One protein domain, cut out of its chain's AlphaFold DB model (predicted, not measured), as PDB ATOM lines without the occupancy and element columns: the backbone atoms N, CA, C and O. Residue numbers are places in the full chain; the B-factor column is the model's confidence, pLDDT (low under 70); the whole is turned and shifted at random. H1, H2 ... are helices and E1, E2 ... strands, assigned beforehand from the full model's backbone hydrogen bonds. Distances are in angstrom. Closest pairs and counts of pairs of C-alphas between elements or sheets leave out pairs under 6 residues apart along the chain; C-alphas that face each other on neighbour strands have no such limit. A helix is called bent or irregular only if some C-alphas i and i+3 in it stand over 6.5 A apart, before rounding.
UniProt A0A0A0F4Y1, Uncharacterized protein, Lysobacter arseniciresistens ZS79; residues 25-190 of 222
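This is residues 25 to 190 of the 222 residues of an uncharacterized protein of Lysobacter arseniciresistens ZS79 (UniProt A0A0A0F4Y1). A small strand hairpin, E1 and E2, caps one end of a long helical body whose other half is an up-and-down bundle of H2, H3, H4, H5 and H6, each helix folding back on the one before; between the two ends, the arm H8a runs from the bundle toward the hairpin's end and H9, across a gap from it, runs back the opposite way. H7 crosses H5 there, and short H1 packs on H8a and the beginning of H2. The printed part has 166 residues, mostly helix: H1 to H8, antiparallel E1 and E2, then H9. It is elongated, 60 by 32 by 25 A, and only just compact, close to loose, with a radius of gyration of the C-alphas of 18.1 A.

Find C-alpha 163 at (144.204, 78.485, 177.260), where E1, residues 163 to 166, begins; E2 is 170 to 173. H9, 174 to 189, runs 22.1 A to C-alpha 189 at (160.120, 73.408, 199.208). H8, 134 to 158, was assigned as one helix by its hydrogen bonds but is bent, C-alphas 148 and 151 being 7.3 A apart: H8a, 134 to 148, measures 20.2 A, and H8b is 151 to 158. H1, 26 to 29, begins at (146.739, 79.356, 196.854). Next come H2, 31 to 44, 20.0 A; H3, 48 to 59; H4, 64 to 76; H5, 84 to 97, 21.5 A; H6, 100 to 111; and H7, 115 to 132, 23.7 A. H5 is irregular, with 7.2 A between C-alphas 94 and 97, and so is H7, with 7.3 A between 127 and 130 and a kink of 43 degrees near 126.

In the hairpin E1 and E2, look for N 164 and O 172, 2.9 A apart, and N 166 and O 170, 3.0 A. H9 touches H8b with residues 174 to 178 alone; the closest C-alphas, Thr 156 and Ala 174, are 4.9 A apart. H8a and H9 are close but not clearly touching, Val 138 to Phe 189 being their closest C-alphas at 7.1 A. H1 touches H8a, closest at the C-alphas of Tyr 29 and Tyr 145, 5.0 A. H2 and H3 form a helical hairpin at a shallow tilt of 15 degrees, closest at C-alphas Gly 32 and Ala 58, 4.0 A. The hub H5 touches H4, H6 and H7; its closest C-alphas to H4 are Gly 87 and Gly 71, 3.8 A. H5 and H7 stand at a steep tilt of 54 degrees, closest at C-alphas Pro 85 and Ala 121, 4.3 A. Every O i to N i+4 pair is within hydrogen-bond range in H2, H4, H6, H8b and H9, but 6 of 8 in H3, 9 of 10 in H5, 12 of 14 in H7 and 10 of 11 in H8a; H1 is too short for such a pair.

The C-alphas farthest apart, Val 116 and Asp 159, are 60.1 A apart. The printed part has no cut; no link is long. Its mean pLDDT is 93.5, and no printed residue is under 70.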
ATOM      1  N   VAL A  25     142.918  80.913 195.867       82.69
ATOM      2  CA  VAL A  25     143.265  79.649 195.213       82.69
ATOM      3  C   VAL A  25     144.602  79.061 195.688       82.69
ATOM      4  O   VAL A  25     144.814  77.858 195.585       82.69
ATOM      5  N   MET A  26     145.507  79.867 196.252       86.50
ATOM      6  CA  MET A  26     146.739  79.356 196.854       86.50
ATOM      7  C   MET A  26     146.464  78.509 198.094       86.50
ATOM      8  O   MET A  26     147.257  77.616 198.369       86.50
ATOM      9  N   GLU A  27     145.332  78.700 198.779       90.75
ATOM     10  CA  GLU A  27     144.893  77.798 199.851       90.75
ATOM     11  C   GLU A  27     144.736  76.356 199.351       90.75
ATOM     12  O   GLU A  27     144.931  75.404 200.101       90.75
ATOM     13  N   LEU A  28     144.408  76.178 198.068       87.00
ATOM     14  CA  LEU A  28     144.289  74.864 197.451       87.00
ATOM     15  C   LEU A  28     145.668  74.249 197.182       87.00
ATOM     16  O   LEU A  28     145.913  73.111 197.584       87.00
ATOM     17  N   TYR A  29     146.552  75.007 196.525       88.06
ATOM     18  CA  TYR A  29     147.820  74.510 195.977       88.06
ATOM     19  C   TYR A  29     148.986  74.536 196.967       88.06
ATOM     20  O   TYR A  29     149.697  73.544 197.093       88.06
ATOM     21  N   LEU A  30     149.192  75.663 197.650       92.25
ATOM     22  CA  LEU A  30     150.269  75.873 198.623       92.25
ATOM     23  C   LEU A  30     149.679  76.589 199.850       92.25
ATOM     24  O   LEU A  30     149.848  77.805 200.004       92.25
ATOM     25  N   PRO A  31     148.974  75.855 200.731       94.38
ATOM     26  CA  PRO A  31     148.262  76.465 201.849       94.38
ATOM     27  C   PRO A  31     149.201  77.205 202.813       94.38
ATOM     28  O   PRO A  31     148.821  78.226 203.379       94.38
ATOM     29  N   GLY A  32     150.447  76.737 202.958       95.62
ATOM     30  CA  GLY A  32     151.472  77.400 203.768       95.62
ATOM     31  C   GLY A  32     151.739  78.838 203.330       95.62
ATOM     32  O   GLY A  32     151.660  79.761 204.136       95.62
ATOM     33  N   ASP A  33     151.974  79.031 202.035       93.06
ATOM     34  CA  ASP A  33     152.173  80.342 201.410       93.06
ATOM     35  C   ASP A  33     150.951  81.254 201.552       93.06
ATOM     36  O   ASP A  33     151.076  82.462 201.771       93.06
ATOM     37  N   TYR A  34     149.756  80.677 201.408       93.94
ATOM     38  CA  TYR A  34     148.502  81.406 201.542       93.94
ATOM     39  C   TYR A  34     148.299  81.932 202.964       93.94
ATOM     40  O   TYR A  34     148.094  83.133 203.156       93.94
ATOM     41  N   TYR A  35     148.401  81.058 203.968       97.00
ATOM     42  CA  TYR A  35     148.217  81.466 205.356       97.00
ATOM     43  C   TYR A  35     149.325  82.405 205.827       97.00
ATOM     44  O   TYR A  35     149.026  83.366 206.530       97.00
ATOM     45  N   PHE A  36     150.573  82.212 205.388       96.75
ATOM     46  CA  PHE A  36     151.655  83.144 205.717       96.75
ATOM     47  C   PHE A  36     151.383  84.545 205.169       96.75
ATOM     48  O   PHE A  36     151.573  85.531 205.878       96.75
ATOM     49  N   CYS A  37     150.884  84.638 203.935       94.62
ATOM     50  CA  CYS A  37     150.499  85.910 203.335       94.62
ATOM     51  C   CYS A  37     149.416  86.620 204.168       94.62
ATOM     52  O   CYS A  37     149.564  87.800 204.487       94.62
ATOM     53  N   ILE A  38     148.365  85.903 204.589       95.31
ATOM     54  CA  ILE A  38     147.314  86.485 205.439       95.31
ATOM     55  C   ILE A  38     147.866  86.888 206.809       95.31
ATOM     56  O   ILE A  38     147.569  87.986 207.276       95.31
ATOM     57  N   GLY A  39     148.676  86.038 207.444       95.94
ATOM     58  CA  GLY A  39     149.306  86.343 208.730       95.94
ATOM     59  C   GLY A  39     150.163  87.608 208.665       95.94
ATOM     60  O   GLY A  39     150.045  88.468 209.534       95.94
ATOM     61  N   GLY A  40     150.936  87.777 207.589       95.62
ATOM     62  CA  GLY A  40     151.728  88.983 207.342       95.62
ATOM     63  C   GLY A  40     150.876  90.251 207.270       95.62
ATOM     64  O   GLY A  40     151.228  91.253 207.889       95.62
ATOM     65  N   HIS A  41     149.723  90.194 206.599       93.25
ATOM     66  CA  HIS A  41     148.767  91.309 206.576       93.25
ATOM     67  C   HIS A  41     148.187  91.611 207.951       93.25
ATOM     68  O   HIS A  41     148.186  92.760 208.373       93.25
ATOM     69  N   ARG A  42     147.753  90.583 208.692       94.69
ATOM     70  CA  ARG A  42     147.228  90.779 210.054       94.69
ATOM     71  C   ARG A  42     148.256  91.426 210.968       94.69
ATOM     72  O   ARG A  42     147.892  92.298 211.750       94.69
ATOM     73  N   LEU A  43     149.517  91.016 210.857       93.19
ATOM     74  CA  LEU A  43     150.604  91.607 211.624       93.19
ATOM     75  C   LEU A  43     150.832  93.073 211.225       93.19
ATOM     76  O   LEU A  43     150.909  93.928 212.102       93.19
ATOM     77  N   ALA A  44     150.872  93.373 209.922       92.38
ATOM     78  CA  ALA A  44     151.040  94.733 209.404       92.38
ATOM     79  C   ALA A  44     149.894  95.677 209.813       92.38
ATOM     80  O   ALA A  44     150.129  96.848 210.099       92.38
ATOM     81  N   ASP A  45     148.675  95.149 209.908       92.38
ATOM     82  CA  ASP A  45     147.488  95.872 210.368       92.38
ATOM     83  C   ASP A  45     147.454  96.080 211.901       92.38
ATOM     84  O   ASP A  45     146.505  96.663 212.430       92.38
ATOM     85  N   GLY A  46     148.458  95.593 212.642       93.12
ATOM     86  CA  GLY A  46     148.539  95.706 214.105       93.12
ATOM     87  C   GLY A  46     147.775  94.621 214.873       93.12
ATOM     88  O   GLY A  46     147.670  94.682 216.099       93.12
ATOM     89  N   TYR A  47     147.264  93.594 214.190       95.25
ATOM     90  CA  TYR A  47     146.564  92.460 214.798       95.25
ATOM     91  C   TYR A  47     147.514  91.284 215.064       95.25
ATOM     92  O   TYR A  47     147.265  90.161 214.618       95.25
ATOM     93  N   ALA A  48     148.586  91.524 215.825       94.25
ATOM     94  CA  ALA A  48     149.626  90.528 216.106       94.25
ATOM     95  C   ALA A  48     149.058  89.207 216.657       94.25
ATOM     96  O   ALA A  48     149.370  88.134 216.149       94.25
ATOM     97  N   ARG A  49     148.121  89.261 217.615       95.88
ATOM     98  CA  ARG A  49     147.488  88.045 218.155       95.88
ATOM     99  C   ARG A  49     146.766  87.221 217.085       95.88
ATOM    100  O   ARG A  49     146.860  86.004 217.095       95.88
ATOM    101  N   ALA A  50     146.061  87.875 216.162       94.62
ATOM    102  CA  ALA A  50     145.372  87.182 215.075       94.62
ATOM    103  C   ALA A  50     146.354  86.638 214.026       94.62
ATOM    104  O   ALA A  50     146.049  85.658 213.352       94.62
ATOM    105  N   ALA A  51     147.524  87.265 213.868       97.06
ATOM    106  CA  ALA A  51     148.562  86.801 212.957       97.06
ATOM    107  C   ALA A  51     149.149  85.445 213.386       97.06
ATOM    108  O   ALA A  51     149.410  84.617 212.514       97.06
ATOM    109  N   ILE A  52     149.277  85.197 214.699       98.12
ATOM    110  CA  ILE A  52     149.760  83.920 215.260       98.12
ATOM    111  C   ILE A  52     148.961  82.748 214.685       98.12
ATOM    112  O   ILE A  52     149.557  81.851 214.100       98.12
ATOM    113  N   ASP A  53     147.626  82.806 214.726       97.12
ATOM    114  CA  ASP A  53     146.762  81.724 214.231       97.12
ATOM    115  C   ASP A  53     147.023  81.389 212.749       97.12
ATOM    116  O   ASP A  53     146.989  80.228 212.332       97.12
ATOM    117  N   TYR A  54     147.282  82.403 211.918       98.06
ATOM    118  CA  TYR A  54     147.600  82.196 210.505       98.06
ATOM    119  C   TYR A  54     149.016  81.658 210.314       98.06
ATOM    120  O   TYR A  54     149.230  80.787 209.468       98.06
ATOM    121  N   PHE A  55     149.983  82.133 211.097       98.56
ATOM    122  CA  PHE A  55     151.340  81.608 211.032       98.56
ATOM    123  C   PHE A  55     151.424  80.164 211.526       98.56
ATOM    124  O   PHE A  55     152.153  79.387 210.918       98.56
ATOM    125  N   GLU A  56     150.647  79.763 212.534       98.50
ATOM    126  CA  GLU A  56     150.567  78.366 212.986       98.50
ATOM    127  C   GLU A  56     150.007  77.465 211.883       98.50
ATOM    128  O   GLU A  56     150.585  76.422 211.567       98.50
ATOM    129  N   ARG A  57     148.937  77.905 211.208       98.06
ATOM    130  CA  ARG A  57     148.414  77.193 210.031       98.06
ATOM    131  C   ARG A  57     149.471  77.090 208.939       98.06
ATOM    132  O   ARG A  57     149.656  76.013 208.382       98.06
ATOM    133  N   ALA A  58     150.186  78.175 208.647       98.31
ATOM    134  CA  ALA A  58     151.247  78.176 207.646       98.31
ATOM    135  C   ALA A  58     152.402  77.231 208.016       98.31
ATOM    136  O   ALA A  58     152.877  76.461 207.175       98.31
ATOM    137  N   ALA A  59     152.818  77.245 209.282       98.31
ATOM    138  CA  ALA A  59     153.832  76.361 209.838       98.31
ATOM    139  C   ALA A  59     153.407  74.892 209.753       98.31
ATOM    140  O   ALA A  59     154.234  74.042 209.432       98.31
ATOM    141  N   GLY A  60     152.118  74.598 209.947       97.56
ATOM    142  CA  GLY A  60     151.537  73.270 209.736       97.56
ATOM    143  C   GLY A  60     151.620  72.791 208.283       97.56
ATOM    144  O   GLY A  60     151.441  71.611 208.007       97.56
ATOM    145  N   TRP A  61     151.939  73.653 207.325       96.50
ATOM    146  CA  TRP A  61     152.232  73.247 205.948       96.50
ATOM    147  C   TRP A  61     153.725  73.293 205.614       96.50
ATOM    148  O   TRP A  61     154.081  73.036 204.471       96.50
ATOM    149  N   GLY A  62     154.592  73.555 206.595       95.31
ATOM    150  CA  GLY A  62     156.049  73.567 206.424       95.31
ATOM    151  C   GLY A  62     156.603  74.929 206.007       95.31
ATOM    152  O   GLY A  62     157.716  75.018 205.492       95.31
ATOM    153  N   HIS A  63     155.844  76.015 206.197       96.56
ATOM    154  CA  HIS A  63     156.304  77.353 205.829       96.56
ATOM    155  C   HIS A  63     157.366  77.870 206.819       96.56
ATOM    156  O   HIS A  63     157.043  78.404 207.886       96.56
ATOM    157  N   LYS A  64     158.651  77.766 206.456       95.19
ATOM    158  CA  LYS A  64     159.789  78.069 207.349       95.19
ATOM    159  C   LYS A  64     159.816  79.495 207.881       95.19
ATOM    160  O   LYS A  64     160.002  79.705 209.075       95.19
ATOM    161  N   ARG A  65     159.515  80.490 207.041       96.00
ATOM    162  CA  ARG A  65     159.413  81.882 207.515       96.00
ATOM    163  C   ARG A  65     158.258  82.088 208.501       96.00
ATOM    164  O   ARG A  65     158.343  82.984 209.326       96.00
ATOM    165  N   ALA A  66     157.200  81.271 208.449       98.06
ATOM    166  CA  ALA A  66     156.107  81.367 209.420       98.06
ATOM    167  C   ALA A  66     156.557  80.822 210.778       98.06
ATOM    168  O   ALA A  66     156.343  81.473 211.794       98.06
ATOM    169  N   GLN A  67     157.256  79.681 210.775       98.31
ATOM    170  CA  GLN A  67     157.897  79.113 211.968       98.31
ATOM    171  C   GLN A  67     158.884  80.112 212.588       98.31
ATOM    172  O   GLN A  67     158.860  80.341 213.791       98.31
ATOM    173  N   TYR A  68     159.685  80.791 211.766       98.06
ATOM    174  CA  TYR A  68     160.591  81.838 212.233       98.06
ATOM    175  C   TYR A  68     159.861  83.016 212.893       98.06
ATOM    176  O   TYR A  68     160.219  83.424 213.998       98.06
ATOM    177  N   VAL A  69     158.822  83.545 212.236       98.12
ATOM    178  CA  VAL A  69     158.036  84.670 212.762       98.12
ATOM    179  C   VAL A  69     157.334  84.284 214.065       98.12
ATOM    180  O   VAL A  69     157.432  85.038 215.028       98.12
ATOM    181  N   LEU A  70     156.727  83.095 214.156       98.62
ATOM    182  CA  LEU A  70     156.193  82.564 215.421       98.62
ATOM    183  C   LEU A  70     157.268  82.509 216.507       98.62
ATOM    184  O   LEU A  70     157.029  82.911 217.646       98.62
ATOM    185  N   GLY A  71     158.467  82.059 216.134       98.06
ATOM    186  CA  GLY A  71     159.640  82.059 216.993       98.06
ATOM    187  C   GLY A  71     159.913  83.431 217.597       98.06
ATOM    188  O   GLY A  71     159.984  83.561 218.819       98.06
ATOM    189  N   LEU A  72     160.008  84.464 216.757       97.38
ATOM    190  CA  LEU A  72     160.211  85.847 217.199       97.38
ATOM    191  C   LEU A  72     159.066  86.348 218.084       97.38
ATOM    192  O   LEU A  72     159.328  86.895 219.156       97.38
ATOM    193  N   MET A  73     157.817  86.130 217.667       97.75
ATOM    194  CA  MET A  73     156.632  86.604 218.383       97.75
ATOM    195  C   MET A  73     156.561  86.026 219.796       97.75
ATOM    196  O   MET A  73     156.395  86.775 220.756       97.75
ATOM    197  N   HIS A  74     156.780  84.721 219.963       98.31
ATOM    198  CA  HIS A  74     156.822  84.110 221.293       98.31
ATOM    199  C   HIS A  74     158.059  84.524 222.093       98.31
ATOM    200  O   HIS A  74     157.966  84.725 223.303       98.31
ATOM    201  N   PHE A  75     159.212  84.687 221.445       96.12
ATOM    202  CA  PHE A  75     160.439  85.083 222.130       96.12
ATOM    203  C   PHE A  75     160.349  86.506 222.699       96.12
ATOM    204  O   PHE A  75     160.765  86.748 223.834       96.12
ATOM    205  N   GLN A  76     159.761  87.433 221.941       95.25
ATOM    206  CA  GLN A  76     159.621  88.846 222.306       95.25
ATOM    207  C   GLN A  76     158.316  89.156 223.051       95.25
ATOM    208  O   GLN A  76     158.248  90.153 223.766       95.25
ATOM    209  N   GLY A  77     157.304  88.295 222.937       96.38
ATOM    210  CA  GLY A  77     155.970  88.546 223.475       96.38
ATOM    211  C   GLY A  77     155.126  89.490 222.608       96.38
ATOM    212  O   GLY A  77     154.382  90.314 223.136       96.38
ATOM    213  N   ASP A  78     155.250  89.399 221.281       94.50
ATOM    214  CA  ASP A  78     154.416  90.164 220.349       94.50
ATOM    215  C   ASP A  78     153.089  89.435 220.086       94.50
ATOM    216  O   ASP A  78     153.062  88.270 219.689       94.50
ATOM    217  N   GLY A  79     151.965  90.102 220.360       92.38
ATOM    218  CA  GLY A  79     150.621  89.519 220.259       92.38
ATOM    219  C   GLY A  79     150.286  88.438 221.300       92.38
ATOM    220  O   GLY A  79     149.160  87.938 221.311       92.38
ATOM    221  N   THR A  80     151.224  88.086 222.183       95.69
ATOM    222  CA  THR A  80     151.099  87.033 223.206       95.69
ATOM    223  C   THR A  80     152.087  87.275 224.356       95.69
ATOM    224  O   THR A  80     153.109  87.911 224.126       95.69
ATOM    225  N   PRO A  81     151.859  86.796 225.595       97.56
ATOM    226  CA  PRO A  81     152.895  86.832 226.626       97.56
ATOM    227  C   PRO A  81     154.184  86.135 226.167       97.56
ATOM    228  O   PRO A  81     154.134  85.091 225.514       97.56
ATOM    229  N   SER A  82     155.340  86.695 226.536       97.06
ATOM    230  CA  SER A  82     156.635  86.114 226.173       97.06
ATOM    231  C   SER A  82     156.758  84.678 226.696       97.06
ATOM    232  O   SER A  82     156.564  84.396 227.879       97.06
ATOM    233  N   ASN A  83     157.101  83.772 225.787       98.19
ATOM    234  CA  ASN A  83     157.425  82.379 226.042       98.19
ATOM    235  C   ASN A  83     158.669  82.027 225.221       98.19
ATOM    236  O   ASN A  83     158.605  81.475 224.123       98.19
ATOM    237  N   ARG A  84     159.827  82.396 225.767       98.12
ATOM    238  CA  ARG A  84     161.133  82.221 225.122       98.12
ATOM    239  C   ARG A  84     161.460  80.761 224.780       98.12
ATOM    240  O   ARG A  84     161.933  80.545 223.664       98.12
ATOM    241  N   PRO A  85     161.162  79.755 225.634       98.56
ATOM    242  CA  PRO A  85     161.295  78.348 225.255       98.56
ATOM    243  C   PRO A  85     160.501  77.968 224.001       98.56
ATOM    244  O   PRO A  85     161.055  77.355 223.090       98.56
ATOM    245  N   LEU A  86     159.235  78.384 223.910       98.44
ATOM    246  CA  LEU A  86     158.411  78.123 222.728       98.44
ATOM    247  C   LEU A  86     158.963  78.845 221.492       98.44
ATOM    248  O   LEU A  86     159.016  78.269 220.407       98.44
ATOM    249  N   GLY A  87     159.446  80.079 221.664       98.31
ATOM    250  CA  GLY A  87     160.122  80.825 220.604       98.31
ATOM    251  C   GLY A  87     161.345  80.085 220.044       98.31
ATOM    252  O   GLY A  87     161.495  79.959 218.830       98.31
ATOM    253  N   LEU A  88     162.184  79.523 220.920       98.44
ATOM    254  CA  LEU A  88     163.342  78.708 220.531       98.44
ATOM    255  C   LEU A  88     162.947  77.414 219.804       98.44
ATOM    256  O   LEU A  88     163.627  77.029 218.850       98.44
ATOM    257  N   ALA A  89     161.871  76.749 220.231       98.31
ATOM    258  CA  ALA A  89     161.370  75.543 219.569       98.31
ATOM    259  C   ALA A  89     160.925  75.850 218.129       98.31
ATOM    260  O   ALA A  89     161.367  75.194 217.183       98.31
ATOM    261  N   TRP A  90     160.149  76.920 217.941       98.50
ATOM    262  CA  TRP A  90     159.742  77.405 216.621       98.50
ATOM    263  C   TRP A  90     160.921  77.799 215.724       98.50
ATOM    264  O   TRP A  90     160.964  77.404 214.559       98.50
ATOM    265  N   MET A  91     161.906  78.532 216.257       98.06
ATOM    266  CA  MET A  91     163.119  78.881 215.502       98.06
ATOM    267  C   MET A  91     163.948  77.647 215.134       98.06
ATOM    268  O   MET A  91     164.562  77.625 214.073       98.06
ATOM    269  N   THR A  92     163.947  76.610 215.977       97.56
ATOM    270  CA  THR A  92     164.637  75.350 215.669       97.56
ATOM    271  C   THR A  92     163.977  74.630 214.493       97.56
ATOM    272  O   THR A  92     164.684  74.180 213.597       97.56
ATOM    273  N   LEU A  93     162.641  74.600 214.431       96.56
ATOM    274  CA  LEU A  93     161.916  74.097 213.256       96.56
ATOM    275  C   LEU A  93     162.226  74.933 212.004       96.56
ATOM    276  O   LEU A  93     162.491  74.384 210.936       96.56
ATOM    277  N   ALA A  94     162.261  76.263 212.126       96.31
ATOM    278  CA  ALA A  94     162.593  77.144 211.005       96.31
ATOM    279  C   ALA A  94     164.004  76.895 210.435       96.31
ATOM    280  O   ALA A  94     164.213  77.031 209.230       96.31
ATOM    281  N   ALA A  95     164.947  76.496 211.290       95.69
ATOM    282  CA  ALA A  95     166.334  76.204 210.939       95.69
ATOM    283  C   ALA A  95     166.561  74.788 210.366       95.69
ATOM    284  O   ALA A  95     167.672  74.481 209.946       95.69
ATOM    285  N   GLU A  96     165.535  73.926 210.276       93.00
ATOM    286  CA  GLU A  96     165.663  72.553 209.733       93.00
ATOM    287  C   GLU A  96     166.295  72.488 208.334       93.00
ATOM    288  O   GLU A  96     166.871  71.469 207.962       93.00
ATOM    289  N   ARG A  97     166.176  73.564 207.550       90.25
ATOM    290  CA  ARG A  97     166.697  73.637 206.177       90.25
ATOM    291  C   ARG A  97     168.099  74.229 206.070       90.25
ATOM    292  O   ARG A  97     168.587  74.384 204.953       90.25
ATOM    293  N   HIS A  98     168.732  74.560 207.198       89.75
ATOM    294  CA  HIS A  98     170.068  75.164 207.259       89.75
ATOM    295  C   HIS A  98     170.195  76.434 206.405       89.75
ATOM    296  O   HIS A  98     171.199  76.685 205.734       89.75
ATOM    297  N   ASP A  99     169.118  77.222 206.391       89.19
ATOM    298  CA  ASP A  99     169.147  78.561 205.829       89.19
ATOM    299  C   ASP A  99     170.004  79.457 206.729       89.19
ATOM    300  O   ASP A  99     169.827  79.482 207.949       89.19
ATOM    301  N   ARG A 100     170.929  80.207 206.120       90.94
ATOM    302  CA  ARG A 100     171.916  81.011 206.855       90.94
ATOM    303  C   ARG A 100     171.270  82.007 207.813       90.94
ATOM    304  O   ARG A 100     171.810  82.220 208.898       90.94
ATOM    305  N   ASP A 101     170.153  82.616 207.420       89.31
ATOM    306  CA  ASP A 101     169.482  83.622 208.238       89.31
ATOM    307  C   ASP A 101     168.754  82.952 209.411       89.31
ATOM    308  O   ASP A 101     168.839  83.428 210.548       89.31
ATOM    309  N   MET A 102     168.104  81.808 209.166       93.62
ATOM    310  CA  MET A 102     167.418  81.032 210.209       93.62
ATOM    311  C   MET A 102     168.397  80.450 211.234       93.62
ATOM    312  O   MET A 102     168.167  80.572 212.442       93.62
ATOM    313  N   ASP A 103     169.517  79.888 210.775       91.44
ATOM    314  CA  ASP A 103     170.582  79.369 211.640       91.44
ATOM    315  C   ASP A 103     171.187  80.486 212.502       91.44
ATOM    316  O   ASP A 103     171.350  80.332 213.719       91.44
ATOM    317  N   ALA A 104     171.480  81.642 211.898       92.31
ATOM    318  CA  ALA A 104     172.027  82.793 212.611       92.31
ATOM    319  C   ALA A 104     171.057  83.319 213.678       92.31
ATOM    320  O   ALA A 104     171.478  83.632 214.800       92.31
ATOM    321  N   ALA A 105     169.764  83.389 213.358       90.25
ATOM    322  CA  ALA A 105     168.754  83.854 214.294       90.25
ATOM    323  C   ALA A 105     168.540  82.876 215.459       90.25
ATOM    324  O   ALA A 105     168.477  83.303 216.616       90.25
ATOM    325  N   LEU A 106     168.522  81.567 215.191       95.75
ATOM    326  CA  LEU A 106     168.469  80.545 216.236       95.75
ATOM    327  C   LEU A 106     169.703  80.604 217.143       95.75
ATOM    328  O   LEU A 106     169.575  80.572 218.370       95.75
ATOM    329  N   ALA A 107     170.898  80.744 216.564       95.50
ATOM    330  CA  ALA A 107     172.132  80.894 217.329       95.50
ATOM    331  C   ALA A 107     172.093  82.147 218.219       95.50
ATOM    332  O   ALA A 107     172.472  82.087 219.390       95.50
ATOM    333  N   TYR A 108     171.601  83.273 217.692       93.88
ATOM    334  CA  TYR A 108     171.394  84.492 218.471       93.88
ATOM    335  C   TYR A 108     170.428  84.259 219.639       93.88
ATOM    336  O   TYR A 108     170.779  84.560 220.783       93.88
ATOM    337  N   ALA A 109     169.255  83.678 219.387       94.94
ATOM    338  CA  ALA A 109     168.254  83.430 220.420       94.94
ATOM    339  C   ALA A 109     168.774  82.484 221.516       94.94
ATOM    340  O   ALA A 109     168.554  82.733 222.704       94.94
ATOM    341  N   ARG A 110     169.529  81.439 221.142       94.94
ATOM    342  CA  ARG A 110     170.162  80.509 222.092       94.94
ATOM    343  C   ARG A 110     171.195  81.196 222.982       94.94
ATOM    344  O   ARG A 110     171.159  80.971 224.187       94.94
ATOM    345  N   ARG A 111     172.068  82.049 222.424       96.50
ATOM    346  CA  ARG A 111     173.071  82.804 223.211       96.50
ATOM    347  C   ARG A 111     172.436  83.709 224.262       96.50
ATOM    348  O   ARG A 111     173.024  83.926 225.310       96.50
ATOM    349  N   HIS A 112     171.239  84.214 223.987       94.44
ATOM    350  CA  HIS A 112     170.518  85.095 224.900       94.44
ATOM    351  C   HIS A 112     169.559  84.346 225.826       94.44
ATOM    352  O   HIS A 112     168.779  85.002 226.510       94.44
ATOM    353  N   SER A 113     169.565  83.009 225.837       96.25
ATOM    354  CA  SER A 113     168.642  82.190 226.629       96.25
ATOM    355  C   SER A 113     169.370  81.348 227.667       96.25
ATOM    356  O   SER A 113     170.413  80.744 227.409       96.25
ATOM    357  N   SER A 114     168.767  81.249 228.845       97.56
ATOM    358  CA  SER A 114     169.254  80.404 229.929       97.56
ATOM    359  C   SER A 114     169.247  78.923 229.538       97.56
ATOM    360  O   SER A 114     168.525  78.471 228.644       97.56
ATOM    361  N   LYS A 115     170.039  78.122 230.256       96.31
ATOM    362  CA  LYS A 115     170.052  76.662 230.093       96.31
ATOM    363  C   LYS A 115     168.665  76.041 230.309       96.31
ATOM    364  O   LYS A 115     168.270  75.164 229.550       96.31
ATOM    365  N   VAL A 116     167.912  76.534 231.295       97.19
ATOM    366  CA  VAL A 116     166.557  76.047 231.602       97.19
ATOM    367  C   VAL A 116     165.592  76.338 230.454       97.19
ATOM    368  O   VAL A 116     164.779  75.486 230.101       97.19
ATOM    369  N   GLU A 117     165.681  77.520 229.839       97.19
ATOM    370  CA  GLU A 117     164.839  77.855 228.687       97.19
ATOM    371  C   GLU A 117     165.135  76.961 227.483       97.19
ATOM    372  O   GLU A 117     164.199  76.488 226.841       97.19
ATOM    373  N   ARG A 118     166.417  76.682 227.217       97.12
ATOM    374  CA  ARG A 118     166.838  75.768 226.146       97.12
ATOM    375  C   ARG A 118     166.325  74.343 226.373       97.12
ATOM    376  O   ARG A 118     165.749  73.767 225.462       97.12
ATOM    377  N   GLN A 119     166.431  73.818 227.594       96.38
ATOM    378  CA  GLN A 119     165.904  72.487 227.937       96.38
ATOM    379  C   GLN A 119     164.379  72.398 227.781       96.38
ATOM    380  O   GLN A 119     163.848  71.409 227.283       96.38
ATOM    381  N   ARG A 120     163.645  73.446 228.173       98.00
ATOM    382  CA  ARG A 120     162.193  73.501 227.940       98.00
ATOM    383  C   ARG A 120     161.860  73.565 226.451       98.00
ATOM    384  O   ARG A 120     160.889  72.944 226.032       98.00
ATOM    385  N   ALA A 121     162.664  74.283 225.666       98.00
ATOM    386  CA  ALA A 121     162.503  74.349 224.220       98.00
ATOM    387  C   ALA A 121     162.676  72.974 223.561       98.00
ATOM    388  O   ALA A 121     161.914  72.652 222.660       98.00
ATOM    389  N   GLU A 122     163.616  72.144 224.027       95.62
ATOM    390  CA  GLU A 122     163.789  70.759 223.546       95.62
ATOM    391  C   GLU A 122     162.541  69.916 223.770       95.62
ATOM    392  O   GLU A 122     162.093  69.210 222.870       95.62
ATOM    393  N   HIS A 123     161.962  70.015 224.966       96.50
ATOM    394  CA  HIS A 123     160.751  69.279 225.295       96.50
ATOM    395  C   HIS A 123     159.574  69.717 224.414       96.50
ATOM    396  O   HIS A 123     158.929  68.875 223.795       96.50
ATOM    397  N   MET A 124     159.353  71.030 224.285       97.94
ATOM    398  CA  MET A 124     158.311  71.579 223.409       97.94
ATOM    399  C   MET A 124     158.541  71.193 221.945       97.94
ATOM    400  O   MET A 124     157.607  70.808 221.252       97.94
ATOM    401  N   LEU A 125     159.788  71.245 221.471       97.50
ATOM    402  CA  LEU A 125     160.146  70.842 220.114       97.50
ATOM    403  C   LEU A 125     159.776  69.379 219.850       97.50
ATOM    404  O   LEU A 125     159.225  69.085 218.791       97.50
ATOM    405  N   ALA A 126     160.036  68.480 220.803       95.56
ATOM    406  CA  ALA A 126     159.671  67.073 220.676       95.56
ATOM    407  C   ALA A 126     158.150  66.879 220.530       95.56
ATOM    408  O   ALA A 126     157.713  66.076 219.707       95.56
ATOM    409  N   GLU A 127     157.342  67.646 221.270       96.00
ATOM    410  CA  GLU A 127     155.876  67.628 221.148       96.00
ATOM    411  C   GLU A 127     155.395  68.210 219.809       96.00
ATOM    412  O   GLU A 127     154.460  67.699 219.190       96.00
ATOM    413  N   MET A 128     156.051  69.269 219.338       97.38
ATOM    414  CA  MET A 128     155.720  69.971 218.096       97.38
ATOM    415  C   MET A 128     156.148  69.206 216.836       97.38
ATOM    416  O   MET A 128     155.578  69.425 215.761       97.38
ATOM    417  N   TRP A 129     157.136  68.317 216.956       94.50
ATOM    418  CA  TRP A 129     157.802  67.643 215.841       94.50
ATOM    419  C   TRP A 129     156.832  67.011 214.829       94.50
ATOM    420  O   TRP A 129     156.897  67.372 213.651       94.50
ATOM    421  N   PRO A 130     155.857  66.167 215.227       94.31
ATOM    422  CA  PRO A 130     154.984  65.490 214.263       94.31
ATOM    423  C   PRO A 130     154.052  66.443 213.501       94.31
ATOM    424  O   PRO A 130     153.566  66.120 212.415       94.31
ATOM    425  N   ALA A 131     153.767  67.614 214.075       96.12
ATOM    426  CA  ALA A 131     152.855  68.587 213.492       96.12
ATOM    427  C   ALA A 131     153.558  69.546 212.521       96.12
ATOM    428  O   ALA A 131     152.948  69.933 211.516       96.12
ATOM    429  N   TYR A 132     154.814  69.905 212.814       96.81
ATOM    430  CA  TYR A 132     155.477  71.063 212.211       96.81
ATOM    431  C   TYR A 132     156.839  70.786 211.564       96.81
ATOM    432  O   TYR A 132     157.285  71.614 210.769       96.81
ATOM    433  N   ALA A 133     157.485  69.654 211.850       94.94
ATOM    434  CA  ALA A 133     158.759  69.315 211.219       94.94
ATOM    435  C   ALA A 133     158.591  69.080 209.712       94.94
ATOM    436  O   ALA A 133     157.532  68.631 209.238       94.94
ATOM    437  N   ASP A 134     159.636  69.378 208.940       92.06
ATOM    438  CA  ASP A 134     159.604  69.232 207.479       92.06
ATOM    439  C   ASP A 134     159.307  67.793 207.046       92.06
ATOM    440  O   ASP A 134     158.567  67.590 206.083       92.06
ATOM    441  N   GLU A 135     159.796  66.792 207.788       88.44
ATOM    442  CA  GLU A 135     159.572  65.373 207.482       88.44
ATOM    443  C   GLU A 135     158.082  65.036 207.277       88.44
ATOM    444  O   GLU A 135     157.742  64.237 206.399       88.44
ATOM    445  N   PHE A 136     157.189  65.675 208.038       91.94
ATOM    446  CA  PHE A 136     155.743  65.467 207.947       91.94
ATOM    447  C   PHE A 136     155.062  66.526 207.083       91.94
ATOM    448  O   PHE A 136     154.229  66.211 206.223       91.94
ATOM    449  N   THR A 137     155.397  67.795 207.315       94.19
ATOM    450  CA  THR A 137     154.696  68.922 206.697       94.19
ATOM    451  C   THR A 137     154.977  69.027 205.200       94.19
ATOM    452  O   THR A 137     154.031  69.216 204.429       94.19
ATOM    453  N   VAL A 138     156.224  68.806 204.766       88.50
ATOM    454  CA  VAL A 138     156.611  68.856 203.347       88.50
ATOM    455  C   VAL A 138     155.969  67.714 202.575       88.50
ATOM    456  O   VAL A 138     155.414  67.955 201.507       88.50
ATOM    457  N   ARG A 139     155.931  66.492 203.129       88.94
ATOM    458  CA  ARG A 139     155.243  65.357 202.483       88.94
ATOM    459  C   ARG A 139     153.765  65.658 202.242       88.94
ATOM    460  O   ARG A 139     153.251  65.440 201.142       88.94
ATOM    461  N   ARG A 140     153.086  66.189 203.263       92.25
ATOM    462  CA  ARG A 140     151.675  66.590 203.185       92.25
ATOM    463  C   ARG A 140     151.461  67.698 202.148       92.25
ATOM    464  O   ARG A 140     150.542  67.595 201.333       92.25
ATOM    465  N   ALA A 141     152.299  68.731 202.162       93.00
ATOM    466  CA  ALA A 141     152.219  69.853 201.231       93.00
ATOM    467  C   ALA A 141     152.506  69.434 199.778       93.00
ATOM    468  O   ALA A 141     151.732  69.787 198.891       93.00
ATOM    469  N   ALA A 142     153.537  68.623 199.534       90.94
ATOM    470  CA  ALA A 142     153.870  68.102 198.207       90.94
ATOM    471  C   ALA A 142     152.739  67.224 197.647       90.94
ATOM    472  O   ALA A 142     152.262  67.453 196.537       90.94
ATOM    473  N   THR A 143     152.208  66.307 198.465       91.50
ATOM    474  CA  THR A 143     151.077  65.444 198.076       91.50
ATOM    475  C   THR A 143     149.831  66.263 197.717       91.50
ATOM    476  O   THR A 143     149.077  65.914 196.802       91.50
ATOM    477  N   ARG A 144     149.572  67.359 198.444       92.56
ATOM    478  CA  ARG A 144     148.499  68.302 198.100       92.56
ATOM    479  C   ARG A 144     148.796  68.964 196.759       92.56
ATOM    480  O   ARG A 144     147.964  68.879 195.863       92.56
ATOM    481  N   TYR A 145     149.972  69.560 196.603       93.19
ATOM    482  CA  TYR A 145     150.353  70.288 195.398       93.19
ATOM    483  C   TYR A 145     150.253  69.431 194.124       93.19
ATOM    484  O   TYR A 145     149.636  69.843 193.137       93.19
ATOM    485  N   GLU A 146     150.782  68.208 194.156       91.81
ATOM    486  CA  GLU A 146     150.706  67.257 193.039       91.81
ATOM    487  C   GLU A 146     149.263  66.908 192.670       91.81
ATOM    488  O   GLU A 146     148.893  66.913 191.493       91.81
ATOM    489  N   ARG A 147     148.426  66.640 193.679       92.44
ATOM    490  CA  ARG A 147     147.015  66.314 193.464       92.44
ATOM    491  C   ARG A 147     146.272  67.468 192.806       92.44
ATOM    492  O   ARG A 147     145.561  67.244 191.829       92.44
ATOM    493  N   GLU A 148     146.423  68.676 193.338       91.31
ATOM    494  CA  GLU A 148     145.654  69.828 192.866       91.31
ATOM    495  C   GLU A 148     146.138  70.310 191.490       91.31
ATOM    496  O   GLU A 148     145.344  70.783 190.679       91.31
ATOM    497  N   THR A 149     147.425  70.138 191.167       90.12
ATOM    498  CA  THR A 149     147.966  70.482 189.837       90.12
ATOM    499  C   THR A 149     147.762  69.395 188.783       90.12
ATOM    500  O   THR A 149     148.055  69.627 187.610       90.12
ATOM    501  N   ARG A 150     147.227  68.223 189.146       92.69
ATOM    502  CA  ARG A 150     147.094  67.059 188.255       92.69
ATOM    503  C   ARG A 150     146.403  67.379 186.933       92.69
ATOM    504  O   ARG A 150     146.884  66.967 185.879       92.69
ATOM    505  N   ASP A 151     145.285  68.093 186.977       88.81
ATOM    506  CA  ASP A 151     144.497  68.363 185.772       88.81
ATOM    507  C   ASP A 151     145.181  69.405 184.881       88.81
ATOM    508  O   ASP A 151     145.203  69.248 183.660       88.81
ATOM    509  N   LEU A 152     145.854  70.391 185.485       89.62
ATOM    510  CA  LEU A 152     146.703  71.338 184.764       89.62
ATOM    511  C   LEU A 152     147.892  70.628 184.104       89.62
ATOM    512  O   LEU A 152     148.160  70.860 182.931       89.62
ATOM    513  N   ARG A 153     148.560  69.703 184.806       93.12
ATOM    514  CA  ARG A 153     149.641  68.882 184.235       93.12
ATOM    515  C   ARG A 153     149.153  68.032 183.062       93.12
ATOM    516  O   ARG A 153     149.826  67.974 182.036       93.12
ATOM    517  N   ARG A 154     147.969  67.417 183.175       92.69
ATOM    518  CA  ARG A 154     147.337  66.666 182.073       92.69
ATOM    519  C   ARG A 154     147.010  67.565 180.882       92.69
ATOM    520  O   ARG A 154     147.219  67.141 179.749       92.69
ATOM    521  N   ALA A 155     146.507  68.776 181.123       88.50
ATOM    522  CA  ALA A 155     146.252  69.754 180.070       88.50
ATOM    523  C   ALA A 155     147.557  70.155 179.364       88.50
ATOM    524  O   ALA A 155     147.634  70.046 178.145       88.50
ATOM    525  N   THR A 156     148.605  70.489 180.124       91.81
ATOM    526  CA  THR A 156     149.932  70.829 179.590       91.81
ATOM    527  C   THR A 156     150.539  69.698 178.761       91.81
ATOM    528  O   THR A 156     151.133  69.965 177.722       91.81
ATOM    529  N   ALA A 157     150.378  68.441 179.188       95.44
ATOM    530  CA  ALA A 157     150.885  67.278 178.458       95.44
ATOM    531  C   ALA A 157     150.131  67.006 177.143       95.44
ATOM    532  O   ALA A 157     150.708  66.446 176.215       95.44
ATOM    533  N   ARG A 158     148.844  67.373 177.063       96.50
ATOM    534  CA  ARG A 158     148.030  67.221 175.846       96.50
ATOM    535  C   ARG A 158     148.261  68.357 174.856       96.50
ATOM    536  O   ARG A 158     148.452  68.098 173.675       96.50
ATOM    537  N   ASP A 159     148.205  69.592 175.343       96.81
ATOM    538  CA  ASP A 159     148.446  70.802 174.565       96.81
ATOM    539  C   ASP A 159     149.015  71.902 175.485       96.81
ATOM    540  O   ASP A 159     148.267  72.522 176.254       96.81
ATOM    541  N   PRO A 160     150.328  72.191 175.407       94.25
ATOM    542  CA  PRO A 160     150.965  73.188 176.260       94.25
ATOM    543  C   PRO A 160     150.473  74.617 175.993       94.25
ATOM    544  O   PRO A 160     150.622  75.471 176.871       94.25
ATOM    545  N   PHE A 161     149.891  74.894 174.823       96.31
ATOM    546  CA  PHE A 161     149.404  76.221 174.436       96.31
ATOM    547  C   PHE A 161     147.913  76.424 174.722       96.31
ATOM    548  O   PHE A 161     147.421  77.550 174.598       96.31
ATOM    549  N   SER A 162     147.213  75.376 175.167       92.88
ATOM    550  CA  SER A 162     145.803  75.452 175.546       92.88
ATOM    551  C   SER A 162     145.568  76.558 176.579       92.88
ATOM    552  O   SER A 162     146.308  76.702 177.557       92.88
ATOM    553  N   ARG A 163     144.545  77.389 176.347       93.12
ATOM    554  CA  ARG A 163     144.204  78.485 177.260       93.12
ATOM    555  C   ARG A 163     143.544  77.919 178.507       93.12
ATOM    556  O   ARG A 163     142.511  77.260 178.424       93.12
ATOM    557  N   VAL A 164     144.108  78.249 179.659       88.81
ATOM    558  CA  VAL A 164     143.563  77.920 180.973       88.81
ATOM    559  C   VAL A 164     143.259  79.197 181.739       88.81
ATOM    560  O   VAL A 164     143.930  80.221 181.581       88.81
ATOM    561  N   TYR A 165     142.246  79.128 182.593       85.62
ATOM    562  CA  TYR A 165     141.921  80.166 183.556       85.62
ATOM    563  C   TYR A 165     141.877  79.542 184.943       85.62
ATOM    564  O   TYR A 165     141.171  78.558 185.161       85.62
ATOM    565  N   ILE A 166     142.626  80.125 185.874       79.50
ATOM    566  CA  ILE A 166     142.589  79.751 187.283       79.50
ATOM    567  C   ILE A 166     142.143  80.985 188.057       79.50
ATOM    568  O   ILE A 166     142.801  82.030 188.019       79.50
ATOM    569  N   ALA A 167     141.015  80.871 188.758       77.00
ATOM    570  CA  ALA A 167     140.487  81.952 189.579       77.00
ATOM    571  C   ALA A 167     141.573  82.461 190.544       77.00
ATOM    572  O   ALA A 167     142.209  81.677 191.237       77.00
ATOM    573  N   GLY A 168     141.827  83.769 190.557       74.56
ATOM    574  CA  GLY A 168     142.871  84.381 191.389       74.56
ATOM    575  C   GLY A 168     144.296  84.366 190.811       74.56
ATOM    576  O   GLY A 168     145.104  85.176 191.257       74.56
ATOM    577  N   LEU A 169     144.607  83.535 189.804       74.88
ATOM    578  CA  LEU A 169     145.895  83.560 189.071       74.88
ATOM    579  C   LEU A 169     145.765  84.089 187.632       74.88
ATOM    580  O   LEU A 169     146.771  84.353 186.966       74.88
ATOM    581  N   GLY A 170     144.532  84.267 187.158       83.19
ATOM    582  CA  GLY A 170     144.226  84.803 185.839       83.19
ATOM    583  C   GLY A 170     144.283  83.745 184.740       83.19
ATOM    584  O   GLY A 170     144.142  82.546 184.982       83.19
ATOM    585  N   GLN A 171     144.458  84.209 183.505       88.19
ATOM    586  CA  GLN A 171     144.518  83.369 182.309       88.19
ATOM    587  C   GLN A 171     145.949  83.231 181.780       88.19
ATOM    588  O   GLN A 171     146.779  84.119 181.973       88.19
ATOM    589  N   GLY A 172     146.225  82.133 181.085       89.88
ATOM    590  CA  GLY A 172     147.503  81.875 180.420       89.88
ATOM    591  C   GLY A 172     147.450  80.584 179.612       89.88
ATOM    592  O   GLY A 172     146.406  79.935 179.551       89.88
ATOM    593  N   SER A 173     148.566  80.202 178.995       94.06
ATOM    594  CA  SER A 173     148.697  78.837 178.473       94.06
ATOM    595  C   SER A 173     148.832  77.839 179.626       94.06
ATOM    596  O   SER A 173     149.345  78.197 180.693       94.06
ATOM    597  N   ALA A 174     148.427  76.585 179.421       90.75
ATOM    598  CA  ALA A 174     148.602  75.525 180.411       90.75
ATOM    599  C   ALA A 174     150.069  75.414 180.873       90.75
ATOM    600  O   ALA A 174     150.340  75.375 182.075       90.75
ATOM    601  N   SER A 175     151.021  75.492 179.934       92.19
ATOM    602  CA  SER A 175     152.459  75.458 180.229       92.19
ATOM    603  C   SER A 175     152.940  76.641 181.071       92.19
ATOM    604  O   SER A 175     153.610  76.444 182.081       92.19
ATOM    605  N   SER A 176     152.576  77.873 180.701       94.25
ATOM    606  CA  SER A 176     152.998  79.079 181.428       94.25
ATOM    607  C   SER A 176     152.362  79.170 182.813       94.25
ATOM    608  O   SER A 176     152.981  79.675 183.752       94.25
ATOM    609  N   MET A 177     151.134  78.670 182.968       90.31
ATOM    610  CA  MET A 177     150.476  78.587 184.265       90.31
ATOM    611  C   MET A 177     151.188  77.578 185.166       90.31
ATOM    612  O   MET A 177     151.580  77.936 186.275       90.31
ATOM    613  N   LEU A 178     151.423  76.363 184.662       91.31
ATOM    614  CA  LEU A 178     152.102  75.315 185.414       91.31
ATOM    615  C   LEU A 178     153.519  75.732 185.813       91.31
ATOM    616  O   LEU A 178     153.882  75.595 186.972       91.31
ATOM    617  N   MET A 179     154.281  76.327 184.892       91.38
ATOM    618  CA  MET A 179     155.637  76.814 185.157       91.38
ATOM    619  C   MET A 179     155.675  77.819 186.317       91.38
ATOM    620  O   MET A 179     156.521  77.708 187.200       91.38
ATOM    621  N   ARG A 180     154.758  78.797 186.350       89.56
ATOM    622  CA  ARG A 180     154.708  79.787 187.443       89.56
ATOM    623  C   ARG A 180     154.341  79.153 188.784       89.56
ATOM    624  O   ARG A 180     154.831  79.606 189.818       89.56
ATOM    625  N   MET A 181     153.477  78.139 188.770       88.62
ATOM    626  CA  MET A 181     153.108  77.393 189.972       88.62
ATOM    627  C   MET A 181     154.273  76.536 190.468       88.62
ATOM    628  O   MET A 181     154.591  76.608 191.652       88.62
ATOM    629  N   ASP A 182     154.961  75.828 189.567       91.12
ATOM    630  CA  ASP A 182     156.118  74.986 189.895       91.12
ATOM    631  C   ASP A 182     157.258  75.834 190.458       91.12
ATOM    632  O   ASP A 182     157.721  75.564 191.555       91.12
ATOM    633  N   GLN A 183     157.582  76.974 189.841       89.69
ATOM    634  CA  GLN A 183     158.570  77.908 190.398       89.69
ATOM    635  C   GLN A 183     158.224  78.393 191.813       89.69
ATOM    636  O   GLN A 183     159.113  78.719 192.602       89.69
ATOM    637  N   ARG A 184     156.932  78.534 192.130       89.12
ATOM    638  CA  ARG A 184     156.495  78.926 193.472       89.12
ATOM    639  C   ARG A 184     156.617  77.764 194.454       89.12
ATOM    640  O   ARG A 184     157.094  77.988 195.561       89.12
ATOM    641  N   ALA A 185     156.223  76.563 194.040       89.62
ATOM    642  CA  ALA A 185     156.377  75.346 194.825       89.62
ATOM    643  C   ALA A 185     157.855  75.047 195.109       89.62
ATOM    644  O   ALA A 185     158.201  74.804 196.259       89.62
ATOM    645  N   ASP A 186     158.733  75.177 194.115       88.62
ATOM    646  CA  ASP A 186     160.175  74.969 194.268       88.62
ATOM    647  C   ASP A 186     160.756  75.889 195.341       88.62
ATOM    648  O   ASP A 186     161.440  75.425 196.244       88.62
ATOM    649  N   ARG A 187     160.409  77.184 195.327       88.75
ATOM    650  CA  ARG A 187     160.825  78.117 196.392       88.75
ATOM    651  C   ARG A 187     160.250  77.753 197.759       88.75
ATOM    652  O   ARG A 187     160.908  77.963 198.770       88.75
ATOM    653  N   PHE A 188     159.016  77.258 197.801       87.62
ATOM    654  CA  PHE A 188     158.375  76.849 199.048       87.62
ATOM    655  C   PHE A 188     159.032  75.597 199.648       87.62
ATOM    656  O   PHE A 188     159.152  75.497 200.870       87.62
ATOM    657  N   PHE A 189     159.474  74.661 198.808       87.12
ATOM    658  CA  PHE A 189     160.120  73.408 199.208       87.12
ATOM    659  C   PHE A 189     161.650  73.475 199.226       87.12
ATOM    660  O   PHE A 189     162.287  72.504 199.631       87.12
ATOM    661  N   ASP A 190     162.248  74.596 198.826       85.44
ATOM    662  CA  ASP A 190     163.700  74.750 198.777       85.44
ATOM    663  C   ASP A 190     164.339  74.422 200.131       85.44
ATOM    664  O   ASP A 190     163.813  74.796 201.185       85.44
TER     665      ASP A 190